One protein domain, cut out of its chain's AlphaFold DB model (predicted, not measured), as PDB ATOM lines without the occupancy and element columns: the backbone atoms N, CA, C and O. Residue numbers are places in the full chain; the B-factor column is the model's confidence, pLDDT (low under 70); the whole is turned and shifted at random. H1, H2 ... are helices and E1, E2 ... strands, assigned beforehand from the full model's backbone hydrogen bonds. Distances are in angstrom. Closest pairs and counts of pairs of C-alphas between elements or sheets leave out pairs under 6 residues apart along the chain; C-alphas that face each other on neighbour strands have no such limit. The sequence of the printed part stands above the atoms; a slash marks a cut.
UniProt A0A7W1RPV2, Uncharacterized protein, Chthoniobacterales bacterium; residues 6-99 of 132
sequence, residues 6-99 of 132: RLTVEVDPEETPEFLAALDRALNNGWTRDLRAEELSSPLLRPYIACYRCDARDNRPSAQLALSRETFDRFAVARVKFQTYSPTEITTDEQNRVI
ATOM      1  N   ARG A   6     -22.061 -88.334  80.117       74.94
ATOM      2  CA  ARG A   6     -21.391 -87.096  80.490       74.94
ATOM      3  C   ARG A   6     -21.782 -86.024  79.492       74.94
ATOM      4  O   ARG A   6     -21.704 -86.243  78.288       74.94
ATOM      5  N   LEU A   7     -22.214 -84.882  80.007       78.00
ATOM      6  CA  LEU A   7     -22.579 -83.720  79.211       78.00
ATOM      7  C   LEU A   7     -21.521 -82.640  79.430       78.00
ATOM      8  O   LEU A   7     -21.314 -82.186  80.553       78.00
ATOM      9  N   THR A   8     -20.837 -82.263  78.362       76.00
ATOM     10  CA  THR A   8     -19.801 -81.226  78.343       76.00
ATOM     11  C   THR A   8     -20.261 -80.067  77.479       76.00
ATOM     12  O   THR A   8     -20.891 -80.284  76.445       76.00
ATOM     13  N   VAL A   9     -19.926 -78.855  77.896       76.31
ATOM     14  CA  VAL A   9     -20.217 -77.614  77.188       76.31
ATOM     15  C   VAL A   9     -18.918 -76.819  77.073       76.31
ATOM     16  O   VAL A   9     -18.361 -76.379  78.076       76.31
ATOM     17  N   GLU A  10     -18.422 -76.656  75.856       77.00
ATOM     18  CA  GLU A  10     -17.267 -75.806  75.546       77.00
ATOM     19  C   GLU A  10     -17.784 -74.450  75.085       77.00
ATOM     20  O   GLU A  10     -18.587 -74.380  74.154       77.00
ATOM     21  N   VAL A  11     -17.371 -73.399  75.783       74.69
ATOM     22  CA  VAL A  11     -17.777 -72.009  75.552       74.69
ATOM     23  C   VAL A  11     -16.573 -71.152  75.877       74.69
ATOM     24  O   VAL A  11     -15.929 -71.376  76.908       74.69
ATOM     25  N   ASP A  12     -16.305 -70.151  75.044       73.88
ATOM     26  CA  ASP A  12     -15.207 -69.238  75.305       73.88
ATOM     27  C   ASP A  12     -15.361 -68.578  76.694       73.88
ATOM     28  O   ASP A  12     -16.462 -68.190  77.106       73.88
ATOM     29  N   PRO A  13     -14.271 -68.438  77.468       72.94
ATOM     30  CA  PRO A  13     -14.330 -67.893  78.824       72.94
ATOM     31  C   PRO A  13     -14.991 -66.508  78.881       72.94
ATOM     32  O   PRO A  13     -15.701 -66.198  79.840       72.94
ATOM     33  N   GLU A  14     -14.780 -65.696  77.843       79.38
ATOM     34  CA  GLU A  14     -15.353 -64.356  77.690       79.38
ATOM     35  C   GLU A  14     -16.857 -64.394  77.371       79.38
ATOM     36  O   GLU A  14     -17.607 -63.544  77.848       79.38
ATOM     37  N   GLU A  15     -17.323 -65.424  76.659       80.06
ATOM     38  CA  GLU A  15     -18.735 -65.640  76.315       80.06
ATOM     39  C   GLU A  15     -19.511 -66.379  77.420       80.06
ATOM     40  O   GLU A  15     -20.737 -66.484  77.378       80.06
ATOM     41  N   THR A  16     -18.824 -66.873  78.455       78.94
ATOM     42  CA  THR A  16     -19.440 -67.638  79.554       78.94
ATOM     43  C   THR A  16     -20.613 -66.909  80.229       78.94
ATOM     44  O   THR A  16     -21.643 -67.551  80.456       78.94
ATOM     45  N   PRO A  17     -20.534 -65.600  80.558       84.06
ATOM     46  CA  PRO A  17     -21.662 -64.888  81.158       84.06
ATOM     47  C   PRO A  17     -22.878 -64.815  80.227       84.06
ATOM     48  O   PRO A  17     -24.011 -64.969  80.682       84.06
ATOM     49  N   GLU A  18     -22.649 -64.615  78.928       85.31
ATOM     50  CA  GLU A  18     -23.711 -64.560  77.925       85.31
ATOM     51  C   GLU A  18     -24.349 -65.933  77.714       85.31
ATOM     52  O   GLU A  18     -25.576 -66.045  77.712       85.31
ATOM     53  N   PHE A  19     -23.533 -66.986  77.641       84.62
ATOM     54  CA  PHE A  19     -24.001 -68.365  77.603       84.62
ATOM     55  C   PHE A  19     -24.870 -68.703  78.820       84.62
ATOM     56  O   PHE A  19     -25.965 -69.240  78.659       84.62
ATOM     57  N   LEU A  20     -24.427 -68.363  80.035       85.56
ATOM     58  CA  LEU A  20     -25.201 -68.610  81.255       85.56
ATOM     59  C   LEU A  20     -26.517 -67.827  81.260       85.56
ATOM     60  O   LEU A  20     -27.555 -68.381  81.610       85.56
ATOM     61  N   ALA A  21     -26.505 -66.571  80.812       87.69
ATOM     62  CA  ALA A  21     -27.724 -65.784  80.670       87.69
ATOM     63  C   ALA A  21     -28.678 -66.379  79.618       87.69
ATOM     64  O   ALA A  21     -29.895 -66.393  79.814       87.69
ATOM     65  N   ALA A  22     -28.150 -66.886  78.502       86.44
ATOM     66  CA  ALA A  22     -28.935 -67.583  77.489       86.44
ATOM     67  C   ALA A  22     -29.518 -68.895  78.032       86.44
ATOM     68  O   ALA A  22     -30.692 -69.177  77.793       86.44
ATOM     69  N   LEU A  23     -28.743 -69.644  78.819       87.19
ATOM     70  CA  LEU A  23     -29.187 -70.859  79.495       87.19
ATOM     71  C   LEU A  23     -30.299 -70.582  80.495       87.19
ATOM     72  O   LEU A  23     -31.323 -71.258  80.437       87.19
ATOM     73  N   ASP A  24     -30.155 -69.549  81.321       88.81
ATOM     74  CA  ASP A  24     -31.174 -69.132  82.283       88.81
ATOM     75  C   ASP A  24     -32.490 -68.746  81.592       88.81
ATOM     76  O   ASP A  24     -33.568 -69.123  82.054       88.81
ATOM     77  N   ARG A  25     -32.418 -68.067  80.439       89.19
ATOM     78  CA  ARG A  25     -33.591 -67.754  79.602       89.19
ATOM     79  C   ARG A  25     -34.187 -68.980  78.907       89.19
ATOM     80  O   ARG A  25     -35.378 -68.991  78.606       89.19
ATOM     81  N   ALA A  26     -33.368 -69.985  78.613       87.75
ATOM     82  CA  ALA A  26     -33.781 -71.212  77.944       87.75
ATOM     83  C   ALA A  26     -34.337 -72.273  78.904       87.75
ATOM     84  O   ALA A  26     -34.886 -73.272  78.428       87.75
ATOM     85  N   LEU A  27     -34.212 -72.074  80.224       89.12
ATOM     86  CA  LEU A  27     -34.743 -72.995  81.224       89.12
ATOM     87  C   LEU A  27     -36.241 -73.210  81.010       89.12
ATOM     88  O   LEU A  27     -37.040 -72.277  80.948       89.12
ATOM     89  N   ASN A  28     -36.622 -74.476  80.906       86.44
ATOM     90  CA  ASN A  28     -38.000 -74.890  80.707       86.44
ATOM     91  C   ASN A  28     -38.238 -76.243  81.390       86.44
ATOM     92  O   ASN A  28     -37.340 -76.817  82.003       86.44
ATOM     93  N   ASN A  29     -39.453 -76.781  81.300       85.44
ATOM     94  CA  ASN A  29     -39.813 -78.099  81.821       85.44
ATOM     95  C   ASN A  29     -39.519 -78.273  83.321       85.44
ATOM     96  O   ASN A  29     -39.170 -79.367  83.770       85.44
ATOM     97  N   GLY A  30     -39.697 -77.208  84.105       87.88
ATOM     98  CA  GLY A  30     -39.499 -77.219  85.557       87.88
ATOM     99  C   GLY A  30     -38.036 -77.152  85.993       87.88
ATOM    100  O   GLY A  30     -37.754 -77.383  87.165       87.88
ATOM    101  N   TRP A  31     -37.109 -76.857  85.080       91.44
ATOM    102  CA  TRP A  31     -35.747 -76.485  85.445       91.44
ATOM    103  C   TRP A  31     -35.695 -75.042  85.942       91.44
ATOM    104  O   TRP A  31     -36.308 -74.149  85.364       91.44
ATOM    105  N   THR A  32     -34.939 -74.818  87.011       92.44
ATOM    106  CA  THR A  32     -34.684 -73.499  87.599       92.44
ATOM    107  C   THR A  32     -33.223 -73.392  88.008       92.44
ATOM    108  O   THR A  32     -32.588 -74.405  88.306       92.44
ATOM    109  N   ARG A  33     -32.683 -72.173  88.034       91.56
ATOM    110  CA  ARG A  33     -31.361 -71.909  88.605       91.56
ATOM    111  C   ARG A  33     -31.427 -71.972  90.133       91.56
ATOM    112  O   ARG A  33     -32.366 -71.467  90.746       91.56
ATOM    113  N   ASP A  34     -30.437 -72.608  90.744       90.44
ATOM    114  CA  ASP A  34     -30.329 -72.829  92.183       90.44
ATOM    115  C   ASP A  34     -29.214 -71.953  92.768       90.44
ATOM    116  O   ASP A  34     -28.119 -72.421  93.088       90.44
ATOM    117  N   LEU A  35     -29.514 -70.659  92.909       87.00
ATOM    118  CA  LEU A  35     -28.575 -69.659  93.433       87.00
ATOM    119  C   LEU A  35     -28.098 -69.994  94.853       87.00
ATOM    120  O   LEU A  35     -26.940 -69.777  95.188       87.00
ATOM    121  N   ARG A  36     -28.960 -70.606  95.675       85.00
ATOM    122  CA  ARG A  36     -28.589 -71.038  97.027       85.00
ATOM    123  C   ARG A  36     -27.516 -72.125  96.985       85.00
ATOM    124  O   ARG A  36     -26.608 -72.130  97.811       85.00
ATOM    125  N   ALA A  37     -27.616 -73.069  96.052       83.12
ATOM    126  CA  ALA A  37     -26.591 -74.092  95.881       83.12
ATOM    127  C   ALA A  37     -25.279 -73.531  95.319       83.12
ATOM    128  O   ALA A  37     -24.216 -74.044  95.669       83.12
ATOM    129  N   GLU A  38     -25.345 -72.486  94.489       83.38
ATOM    130  CA  GLU A  38     -24.168 -71.740  94.025       83.38
ATOM    131  C   GLU A  38     -23.460 -71.041  95.192       83.38
ATOM    132  O   GLU A  38     -22.262 -71.242  95.375       83.38
ATOM    133  N   GLU A  39     -24.193 -70.319  96.045       79.88
ATOM    134  CA  GLU A  39     -23.644 -69.648  97.236       79.88
ATOM    135  C   GLU A  39     -22.991 -70.625  98.223       79.88
ATOM    136  O   GLU A  39     -21.959 -70.330  98.823       79.88
ATOM    137  N   LEU A  40     -23.587 -71.808  98.390       76.62
ATOM    138  CA  LEU A  40     -23.066 -72.858  99.268       76.62
ATOM    139  C   LEU A  40     -21.913 -73.652  98.638       76.62
ATOM    140  O   LEU A  40     -21.296 -74.485  99.312       76.62
ATOM    141  N   SER A  41     -21.628 -73.446  97.352       70.69
ATOM    142  CA  SER A  41     -20.509 -74.105  96.696       70.69
ATOM    143  C   SER A  41     -19.197 -73.461  97.140       70.69
ATOM    144  O   SER A  41     -19.000 -72.254  97.037       70.69
ATOM    145  N   SER A  42     -18.288 -74.265  97.700       61.41
ATOM    146  CA  SER A  42     -16.991 -73.754  98.143       61.41
ATOM    147  C   SER A  42     -16.143 -73.367  96.923       61.41
ATOM    148  O   SER A  42     -15.822 -74.257  96.124       61.41
ATOM    149  N   PRO A  43     -15.690 -72.102  96.806       57.97
ATOM    150  CA  PRO A  43     -14.843 -71.655  95.697       57.97
ATOM    151  C   PRO A  43     -13.521 -72.429  95.587       57.97
ATOM    152  O   PRO A  43     -12.905 -72.462  94.528       57.97
ATOM    153  N   LEU A  44     -13.086 -73.054  96.686       56.88
ATOM    154  CA  LEU A  44     -11.780 -73.699  96.822       56.88
ATOM    155  C   LEU A  44     -11.750 -75.157  96.346       56.88
ATOM    156  O   LEU A  44     -10.668 -75.683  96.108       56.88
ATOM    157  N   LEU A  45     -12.904 -75.829  96.242       55.22
ATOM    158  CA  LEU A  45     -12.945 -77.275  95.982       55.22
ATOM    159  C   LEU A  45     -13.396 -77.620  94.564       55.22
ATOM    160  O   LEU A  45     -12.802 -78.515  93.970       55.22
ATOM    161  N   ARG A  46     -14.404 -76.922  94.024       58.28
ATOM    162  CA  ARG A  46     -14.805 -76.898  92.603       58.28
ATOM    163  C   ARG A  46     -15.695 -75.667  92.407       58.28
ATOM    164  O   ARG A  46     -16.792 -75.679  92.966       58.28
ATOM    165  N   PRO A  47     -15.291 -74.633  91.651       65.12
ATOM    166  CA  PRO A  47     -16.181 -73.516  91.378       65.12
ATOM    167  C   PRO A  47     -17.278 -74.019  90.439       65.12
ATOM    168  O   PRO A  47     -17.071 -74.180  89.231       65.12
ATOM    169  N   TYR A  48     -18.438 -74.353  91.005       72.75
ATOM    170  CA  TYR A  48     -19.629 -74.490  90.187       72.75
ATOM    171  C   TYR A  48     -19.919 -73.110  89.616       72.75
ATOM    172  O   TYR A  48     -20.015 -72.132  90.352       72.75
ATOM    173  N   ILE A  49     -19.998 -73.032  88.296       77.31
ATOM    174  CA  ILE A  49     -20.308 -71.781  87.609       77.31
ATOM    175  C   ILE A  49     -21.809 -71.506  87.606       77.31
ATOM    176  O   ILE A  49     -22.226 -70.356  87.540       77.31
ATOM    177  N   ALA A  50     -22.606 -72.572  87.685       86.31
ATOM    178  CA  ALA A  50     -24.044 -72.511  87.826       86.31
ATOM    179  C   ALA A  50     -24.565 -73.823  88.415       86.31
ATOM    180  O   ALA A  50     -24.058 -74.909  88.105       86.31
ATOM    181  N   CYS A  51     -25.604 -73.724  89.234       88.50
ATOM    182  CA  CYS A  51     -26.371 -74.865  89.704       88.50
ATOM    183  C   CYS A  51     -27.798 -74.746  89.183       88.50
ATOM    184  O   CYS A  51     -28.404 -73.681  89.200       88.50
ATOM    185  N   TYR A  52     -28.362 -75.868  88.768       90.69
ATOM    186  CA  TYR A  52     -29.732 -75.982  88.306       90.69
ATOM    187  C   TYR A  52     -30.443 -77.037  89.125       90.69
ATOM    188  O   TYR A  52     -29.828 -77.985  89.604       90.69
ATOM    189  N   ARG A  53     -31.752 -76.907  89.270       91.38
ATOM    190  CA  ARG A  53     -32.584 -77.927  89.894       91.38
ATOM    191  C   ARG A  53     -33.874 -78.114  89.126       91.38
ATOM    192  O   ARG A  53     -34.367 -77.179  88.495       91.38
ATOM    193  N   CYS A  54     -34.428 -79.307  89.221       89.44
ATOM    194  CA  CYS A  54     -35.748 -79.625  88.727       89.44
ATOM    195  C   CYS A  54     -36.556 -80.380  89.779       89.44
ATOM    196  O   CYS A  54     -36.026 -81.175  90.563       89.44
ATOM    197  N   ASP A  55     -37.859 -80.131  89.768       86.00
ATOM    198  CA  ASP A  55     -38.811 -80.931  90.525       86.00
ATOM    199  C   ASP A  55     -39.084 -82.255  89.805       86.00
ATOM    200  O   ASP A  55     -38.894 -82.390  88.582       86.00
ATOM    201  N   ALA A  56     -39.535 -83.238  90.586       83.25
ATOM    202  CA  ALA A  56     -39.957 -84.525  90.059       83.25
ATOM    203  C   ALA A  56     -41.126 -84.326  89.087       83.25
ATOM    204  O   ALA A  56     -42.106 -83.649  89.404       83.25
ATOM    205  N   ARG A  57     -41.015 -84.901  87.891       81.12
ATOM    206  CA  ARG A  57     -42.018 -84.780  86.833       81.12
ATOM    207  C   ARG A  57     -42.019 -86.030  85.968       81.12
ATOM    208  O   ARG A  57     -40.975 -86.408  85.442       81.12
ATOM    209  N   ASP A  58     -43.193 -86.627  85.775       80.81
ATOM    210  CA  ASP A  58     -43.367 -87.861  85.007       80.81
ATOM    211  C   ASP A  58     -42.356 -88.939  85.463       80.81
ATOM    212  O   ASP A  58     -42.356 -89.343  86.622       80.81
ATOM    213  N   ASN A  59     -41.444 -89.357  84.579       72.44
ATOM    214  CA  ASN A  59     -40.386 -90.337  84.858       72.44
ATOM    215  C   ASN A  59     -39.022 -89.709  85.219       72.44
ATOM    216  O   ASN A  59     -38.005 -90.416  85.237       72.44
ATOM    217  N   ARG A  60     -38.970 -88.390  85.444       79.88
ATOM    218  CA  ARG A  60     -37.774 -87.642  85.851       79.88
ATOM    219  C   ARG A  60     -37.844 -87.362  87.360       79.88
ATOM    220  O   ARG A  60     -38.757 -86.659  87.793       79.88
ATOM    221  N   PRO A  61     -36.902 -87.867  88.170       81.38
ATOM    222  CA  PRO A  61     -36.861 -87.559  89.599       81.38
ATOM    223  C   PRO A  61     -36.429 -86.107  89.846       81.38
ATOM    224  O   PRO A  61     -35.841 -85.469  88.971       81.38
ATOM    225  N   SER A  62     -36.677 -85.597  91.057       84.31
ATOM    226  CA  SER A  62     -36.129 -84.301  91.459       84.31
ATOM    227  C   SER A  62     -34.612 -84.385  91.569       84.31
ATOM    228  O   SER A  62     -34.059 -85.266  92.241       84.31
ATOM    229  N   ALA A  63     -33.935 -83.456  90.904       87.00
ATOM    230  CA  ALA A  63     -32.490 -83.445  90.825       87.00
ATOM    231  C   ALA A  63     -31.940 -82.022  90.845       87.00
ATOM    232  O   ALA A  63     -32.567 -81.077  90.381       87.00
ATOM    233  N   GLN A  64     -30.728 -81.895  91.362       87.19
ATOM    234  CA  GLN A  64     -29.855 -80.746  91.239       87.19
ATOM    235  C   GLN A  64     -28.692 -81.133  90.326       87.19
ATOM    236  O   GLN A  64     -28.086 -82.188  90.493       87.19
ATOM    237  N   LEU A  65     -28.373 -80.279  89.373       87.06
ATOM    238  CA  LEU A  65     -27.309 -80.435  88.401       87.06
ATOM    239  C   LEU A  65     -26.352 -79.253  88.543       87.06
ATOM    240  O   LEU A  65     -26.783 -78.110  88.490       87.06
ATOM    241  N   ALA A  66     -25.060 -79.515  88.711       85.31
ATOM    242  CA  ALA A  66     -24.047 -78.465  88.769       85.31
ATOM    243  C   ALA A  66     -23.198 -78.455  87.495       85.31
ATOM    244  O   ALA A  66     -22.706 -79.505  87.072       85.31
ATOM    245  N   LEU A  67     -22.994 -77.272  86.919       83.81
ATOM    246  CA  LEU A  67     -21.978 -77.023  85.903       83.81
ATOM    247  C   LEU A  67     -20.681 -76.627  86.608       83.81
ATOM    248  O   LEU A  67     -20.652 -75.633  87.332       83.81
ATOM    249  N   SER A  68     -19.606 -77.387  86.410       78.88
ATOM    250  CA  SER A  68     -18.270 -77.006  86.878       78.88
ATOM    251  C   SER A  68     -17.393 -76.617  85.711       78.88
ATOM    252  O   SER A  68     -17.412 -77.270  84.667       78.88
ATOM    253  N   ARG A  69     -16.545 -75.621  85.941       75.56
ATOM    254  CA  ARG A  69     -15.404 -75.357  85.075       75.56
ATOM    255  C   ARG A  69     -14.395 -76.506  85.203       75.56
ATOM    256  O   ARG A  69     -13.976 -76.824  86.315       75.56
ATOM    257  N   GLU A  70     -14.061 -77.151  84.089       74.06
ATOM    258  CA  GLU A  70     -13.031 -78.201  84.025       74.06
ATOM    259  C   GLU A  70     -11.686 -77.633  83.569       74.06
ATOM    260  O   GLU A  70     -10.658 -77.934  84.171       74.06
ATOM    261  N   THR A  71     -11.706 -76.776  82.549       70.94
ATOM    262  CA  THR A  71     -10.556 -76.005  82.055       70.94
ATOM    263  C   THR A  71     -10.963 -74.543  81.893       70.94
ATOM    264  O   THR A  71     -12.094 -74.173  82.200       70.94
ATOM    265  N   PHE A  72     -10.053 -73.674  81.456       66.25
ATOM    266  CA  PHE A  72     -10.350 -72.248  81.292       66.25
ATOM    267  C   PHE A  72     -11.527 -71.992  80.324       66.25
ATOM    268  O   PHE A  72     -12.362 -71.133  80.595       66.25
ATOM    269  N   ASP A  73     -11.621 -72.808  79.277       65.25
ATOM    270  CA  ASP A  73     -12.516 -72.762  78.113       65.25
ATOM    271  C   ASP A  73     -13.587 -73.876  78.088       65.25
ATOM    272  O   ASP A  73     -14.402 -73.964  77.169       65.25
ATOM    273  N   ARG A  74     -13.603 -74.756  79.100       66.94
ATOM    274  CA  ARG A  74     -14.518 -75.903  79.147       66.94
ATOM    275  C   ARG A  74     -15.282 -75.993  80.447       66.94
ATOM    276  O   ARG A  74     -14.714 -76.024  81.545       66.94
ATOM    277  N   PHE A  75     -16.584 -76.192  80.303       69.75
ATOM    278  CA  PHE A  75     -17.490 -76.541  81.379       69.75
ATOM    279  C   PHE A  75     -18.011 -77.957  81.177       69.75
ATOM    280  O   PHE A  75     -18.212 -78.434  80.060       69.75
ATOM    281  N   ALA A  76     -18.276 -78.651  82.269       65.44
ATOM    282  CA  ALA A  76     -18.997 -79.907  82.221       65.44
ATOM    283  C   ALA A  76     -20.116 -79.912  83.242       65.44
ATOM    284  O   ALA A  76     -20.023 -79.302  84.311       65.44
ATOM    285  N   VAL A  77     -21.163 -80.666  82.926       64.56
ATOM    286  CA  VAL A  77     -22.091 -81.151  83.934       64.56
ATOM    287  C   VAL A  77     -21.300 -82.043  84.881       64.56
ATOM    288  O   VAL A  77     -20.953 -83.180  84.568       64.56
ATOM    289  N   ALA A  78     -20.989 -81.486  86.041       60.28
ATOM    290  CA  ALA A  78     -20.036 -82.033  86.990       60.28
ATOM    291  C   ALA A  78     -20.673 -83.050  87.928       60.28
ATOM    292  O   ALA A  78     -20.009 -83.947  88.449       60.28
ATOM    293  N   ARG A  79     -21.959 -82.843  88.235       66.62
ATOM    294  CA  ARG A  79     -22.641 -83.593  89.281       66.62
ATOM    295  C   ARG A  79     -24.149 -83.490  89.143       66.62
ATOM    296  O   ARG A  79     -24.680 -82.386  89.091       66.62
ATOM    297  N   VAL A  80     -24.818 -84.637  89.191       65.06
ATOM    298  CA  VAL A  80     -26.259 -84.734  89.438       65.06
ATOM    299  C   VAL A  80     -26.453 -85.237  90.869       65.06
ATOM    300  O   VAL A  80     -25.952 -86.302  91.228       65.06
ATOM    301  N   LYS A  81     -27.130 -84.459  91.713       71.38
ATOM    302  CA  LYS A  81     -27.565 -84.843  93.061       71.38
ATOM    303  C   LYS A  81     -29.079 -84.993  93.054       71.38
ATOM    304  O   LYS A  81     -29.772 -84.055  92.695       71.38
ATOM    305  N   PHE A  82     -29.603 -86.126  93.488       66.19
ATOM    306  CA  PHE A  82     -31.050 -86.318  93.590       66.19
ATOM    307  C   PHE A  82     -31.523 -85.866  94.969       66.19
ATOM    308  O   PHE A  82     -30.868 -86.169  95.963       66.19
ATOM    309  N   GLN A  83     -32.621 -85.109  95.032       63.06
ATOM    310  CA  GLN A  83     -33.097 -84.523  96.295       63.06
ATOM    311  C   GLN A  83     -33.945 -85.499  97.127       63.06
ATOM    312  O   GLN A  83     -34.088 -85.314  98.330       63.06
ATOM    313  N   THR A  84     -34.484 -86.547  96.500       54.44
ATOM    314  CA  THR A  84     -35.460 -87.470  97.106       54.44
ATOM    315  C   THR A  84     -34.901 -88.839  97.498       54.44
ATOM    316  O   THR A  84     -35.633 -89.631  98.081       54.44
ATOM    317  N   TYR A  85     -33.635 -89.142  97.200       54.72
ATOM    318  CA  TYR A  85     -33.071 -90.480  97.412       54.72
ATOM    319  C   TYR A  85     -32.066 -90.515  98.566       54.72
ATOM    320  O   TYR A  85     -31.194 -89.653  98.684       54.72
ATOM    321  N   SER A  86     -32.159 -91.571  99.377       48.97
ATOM    322  CA  SER A  86     -31.050 -92.035 100.218       48.97
ATOM    323  C   SER A  86     -29.822 -92.301  99.324       48.97
ATOM    324  O   SER A  86     -30.000 -92.779  98.200       48.97
ATOM    325  N   PRO A  87     -28.580 -92.013  99.762       52.78
ATOM    326  CA  PRO A  87     -27.370 -92.055  98.923       52.78
ATOM    327  C   PRO A  87     -27.035 -93.406  98.255       52.78
ATOM    328  O   PRO A  87     -26.062 -93.480  97.509       52.78
ATOM    329  N   THR A  88     -27.802 -94.468  98.503       51.97
ATOM    330  CA  THR A  88     -27.501 -95.850  98.109       51.97
ATOM    331  C   THR A  88     -28.191 -96.362  96.838       51.97
ATOM    332  O   THR A  88     -27.785 -97.416  96.361       51.97
ATOM    333  N   GLU A  89     -29.177 -95.670  96.253       55.66
ATOM    334  CA  GLU A  89     -30.002 -96.255  95.164       55.66
ATOM    335  C   GLU A  89     -30.133 -95.404  93.894       55.66
ATOM    336  O   GLU A  89     -31.050 -95.598  93.103       55.66
ATOM    337  N   ILE A  90     -29.208 -94.477  93.638       65.81
ATOM    338  CA  ILE A  90     -29.218 -93.747  92.365       65.81
ATOM    339  C   ILE A  90     -28.724 -94.676  91.252       65.81
ATOM    340  O   ILE A  90     -27.540 -95.021  91.195       65.81
ATOM    341  N   THR A  91     -29.607 -95.041  90.326       75.00
ATOM    342  CA  THR A  91     -29.224 -95.849  89.167       75.00
ATOM    343  C   THR A  91     -28.575 -94.992  88.076       75.00
ATOM    344  O   THR A  91     -28.907 -93.820  87.875       75.00
ATOM    345  N   THR A  92     -27.672 -95.590  87.295       76.00
ATOM    346  CA  THR A  92     -27.087 -94.947  86.104       76.00
ATOM    347  C   THR A  92     -28.159 -94.479  85.109       76.00
ATOM    348  O   THR A  92     -27.969 -93.482  84.417       76.00
ATOM    349  N   ASP A  93     -29.308 -95.155  85.052       79.44
ATOM    350  CA  ASP A  93     -30.411 -94.772  84.167       79.44
ATOM    351  C   ASP A  93     -31.090 -93.476  84.606       79.44
ATOM    352  O   ASP A  93     -31.409 -92.643  83.761       79.44
ATOM    353  N   GLU A  94     -31.298 -93.277  85.906       78.25
ATOM    354  CA  GLU A  94     -31.885 -92.041  86.434       78.25
ATOM    355  C   GLU A  94     -30.959 -90.848  86.201       78.25
ATOM    356  O   GLU A  94     -31.416 -89.791  85.762       78.25
ATOM    357  N   GLN A  95     -29.647 -91.034  86.391       79.81
ATOM    358  CA  GLN A  95     -28.642 -90.031  86.016       79.81
ATOM    359  C   GLN A  95     -28.719 -89.691  84.532       79.81
ATOM    360  O   GLN A  95     -28.843 -88.522  84.165       79.81
ATOM    361  N   ASN A  96     -28.723 -90.709  83.672       82.62
ATOM    362  CA  ASN A  96     -28.803 -90.517  82.231       82.62
ATOM    363  C   ASN A  96     -30.093 -89.806  81.809       82.62
ATOM    364  O   ASN A  96     -30.047 -88.978  80.898       82.62
ATOM    365  N   ARG A  97     -31.228 -90.090  82.460       84.12
ATOM    366  CA  ARG A  97     -32.508 -89.418  82.195       84.12
ATOM    367  C   ARG A  97     -32.443 -87.935  82.530       84.12
ATOM    368  O   ARG A  97     -32.807 -87.131  81.682       84.12
ATOM    369  N   VAL A  98     -31.943 -87.572  83.712       85.88
ATOM    370  CA  VAL A  98     -31.817 -86.162  84.119       85.88
ATOM    371  C   VAL A  98     -30.873 -85.400  83.189       85.88
ATOM    372  O   VAL A  98     -31.213 -84.311  82.738       85.88
ATOM    373  N   ILE A  99     -29.721 -85.983  82.848       84.94
ATOM    374  CA  ILE A  99     -28.741 -85.359  81.944       84.94
ATOM    375  C   ILE A  99     -29.330 -85.173  80.541       84.94
ATOM    376  O   ILE A  99     -29.190 -84.107  79.947       84.94
TER     377      ILE A  99
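What this domain is: This is residues 6 to 99 of the 132 residues of an uncharacterized protein of Chthoniobacterales bacterium (UniProt A0A7W1RPV2). A sheet of five antiparallel strands curls like part of a barrel, with H1 and H3 set apart over its hollow side and the short H2 on the opposite side, over E3. E4 and E3 lie nearest the middle, and E1 and E2 form the two edges. The printed part has 94 residues, with three named helices and five named strands in the order E1 H1 E2 H2 E3 E4 E5 H3; the sheet order is E1, E5, E4, E3, E2, and the class is mixed, helices and strands. It is compact, with a radius of gyration of the C-alphas of 13.4 A and spans of 38 by 28 by 24 A.

How they stand to each other: Edge strand E1, residues 6 to 10, is antiparallel to E5, residues 74 to 82, at 145 degrees, with N 9 and O 75 2.8 A apart. H1, residues 16 to 26, is on the sheet at a height of 8.4 A and lies over none of its strands, only just: 2 of its C-alphas fall on E3, residues 48 to 54. The closest C-alphas of H1 and edge strand E2, residues 31 to 33, are those of Asp 24 and Arg 33, 6.9 A apart. E2 is antiparallel to E3 at 144 degrees, with N 32 and O 53 2.8 A apart. H2, residues 35 to 39, only just lies over E3, with 3 of its C-alphas falling on it, at a height of 6.9 A; the closest C-alphas are those of Glu 38 and Cys 51, 5.8 A apart. E3, E4, residues 63 to 69, and E5 form a meander, each strand the antiparallel neighbour of the one before, and both steps are hairpins. N 65 and O 52 are 2.7 A apart, and N 78 and O 66 are 2.8 A apart. H3, residues 92 to 99, is over E5 on the face opposite H2, at a height of 8.5 A, and runs across the strands, at 70 degrees to E5 on the local plane. Its closest C-alpha pair with E5 is Val 80 and Gln 95, 6.7 A. H1 and H3 are apart. In H1, H2 and H3, every O i to N i+4 pair is within hydrogen-bond range.

Where its parts are: E1 begins at C-alpha 6 (-21.391, -87.096, 80.490). H1 is 14.9 A long, E3 17.0 A, E4 19.8 A and E5 24.3 A. H3, 10.6 A long, ends at C-alpha 99 (-28.741, -85.359, 81.944).

The domain as a whole: The two C-alphas farthest apart, those of Glu 14 and Thr 88, are 39.5 A apart. The printed part has no cut and no long link. The model's mean pLDDT over the printed part is 76.8; it is under 70 at residues 42 to 47, 72 to 80 and 82 to 90.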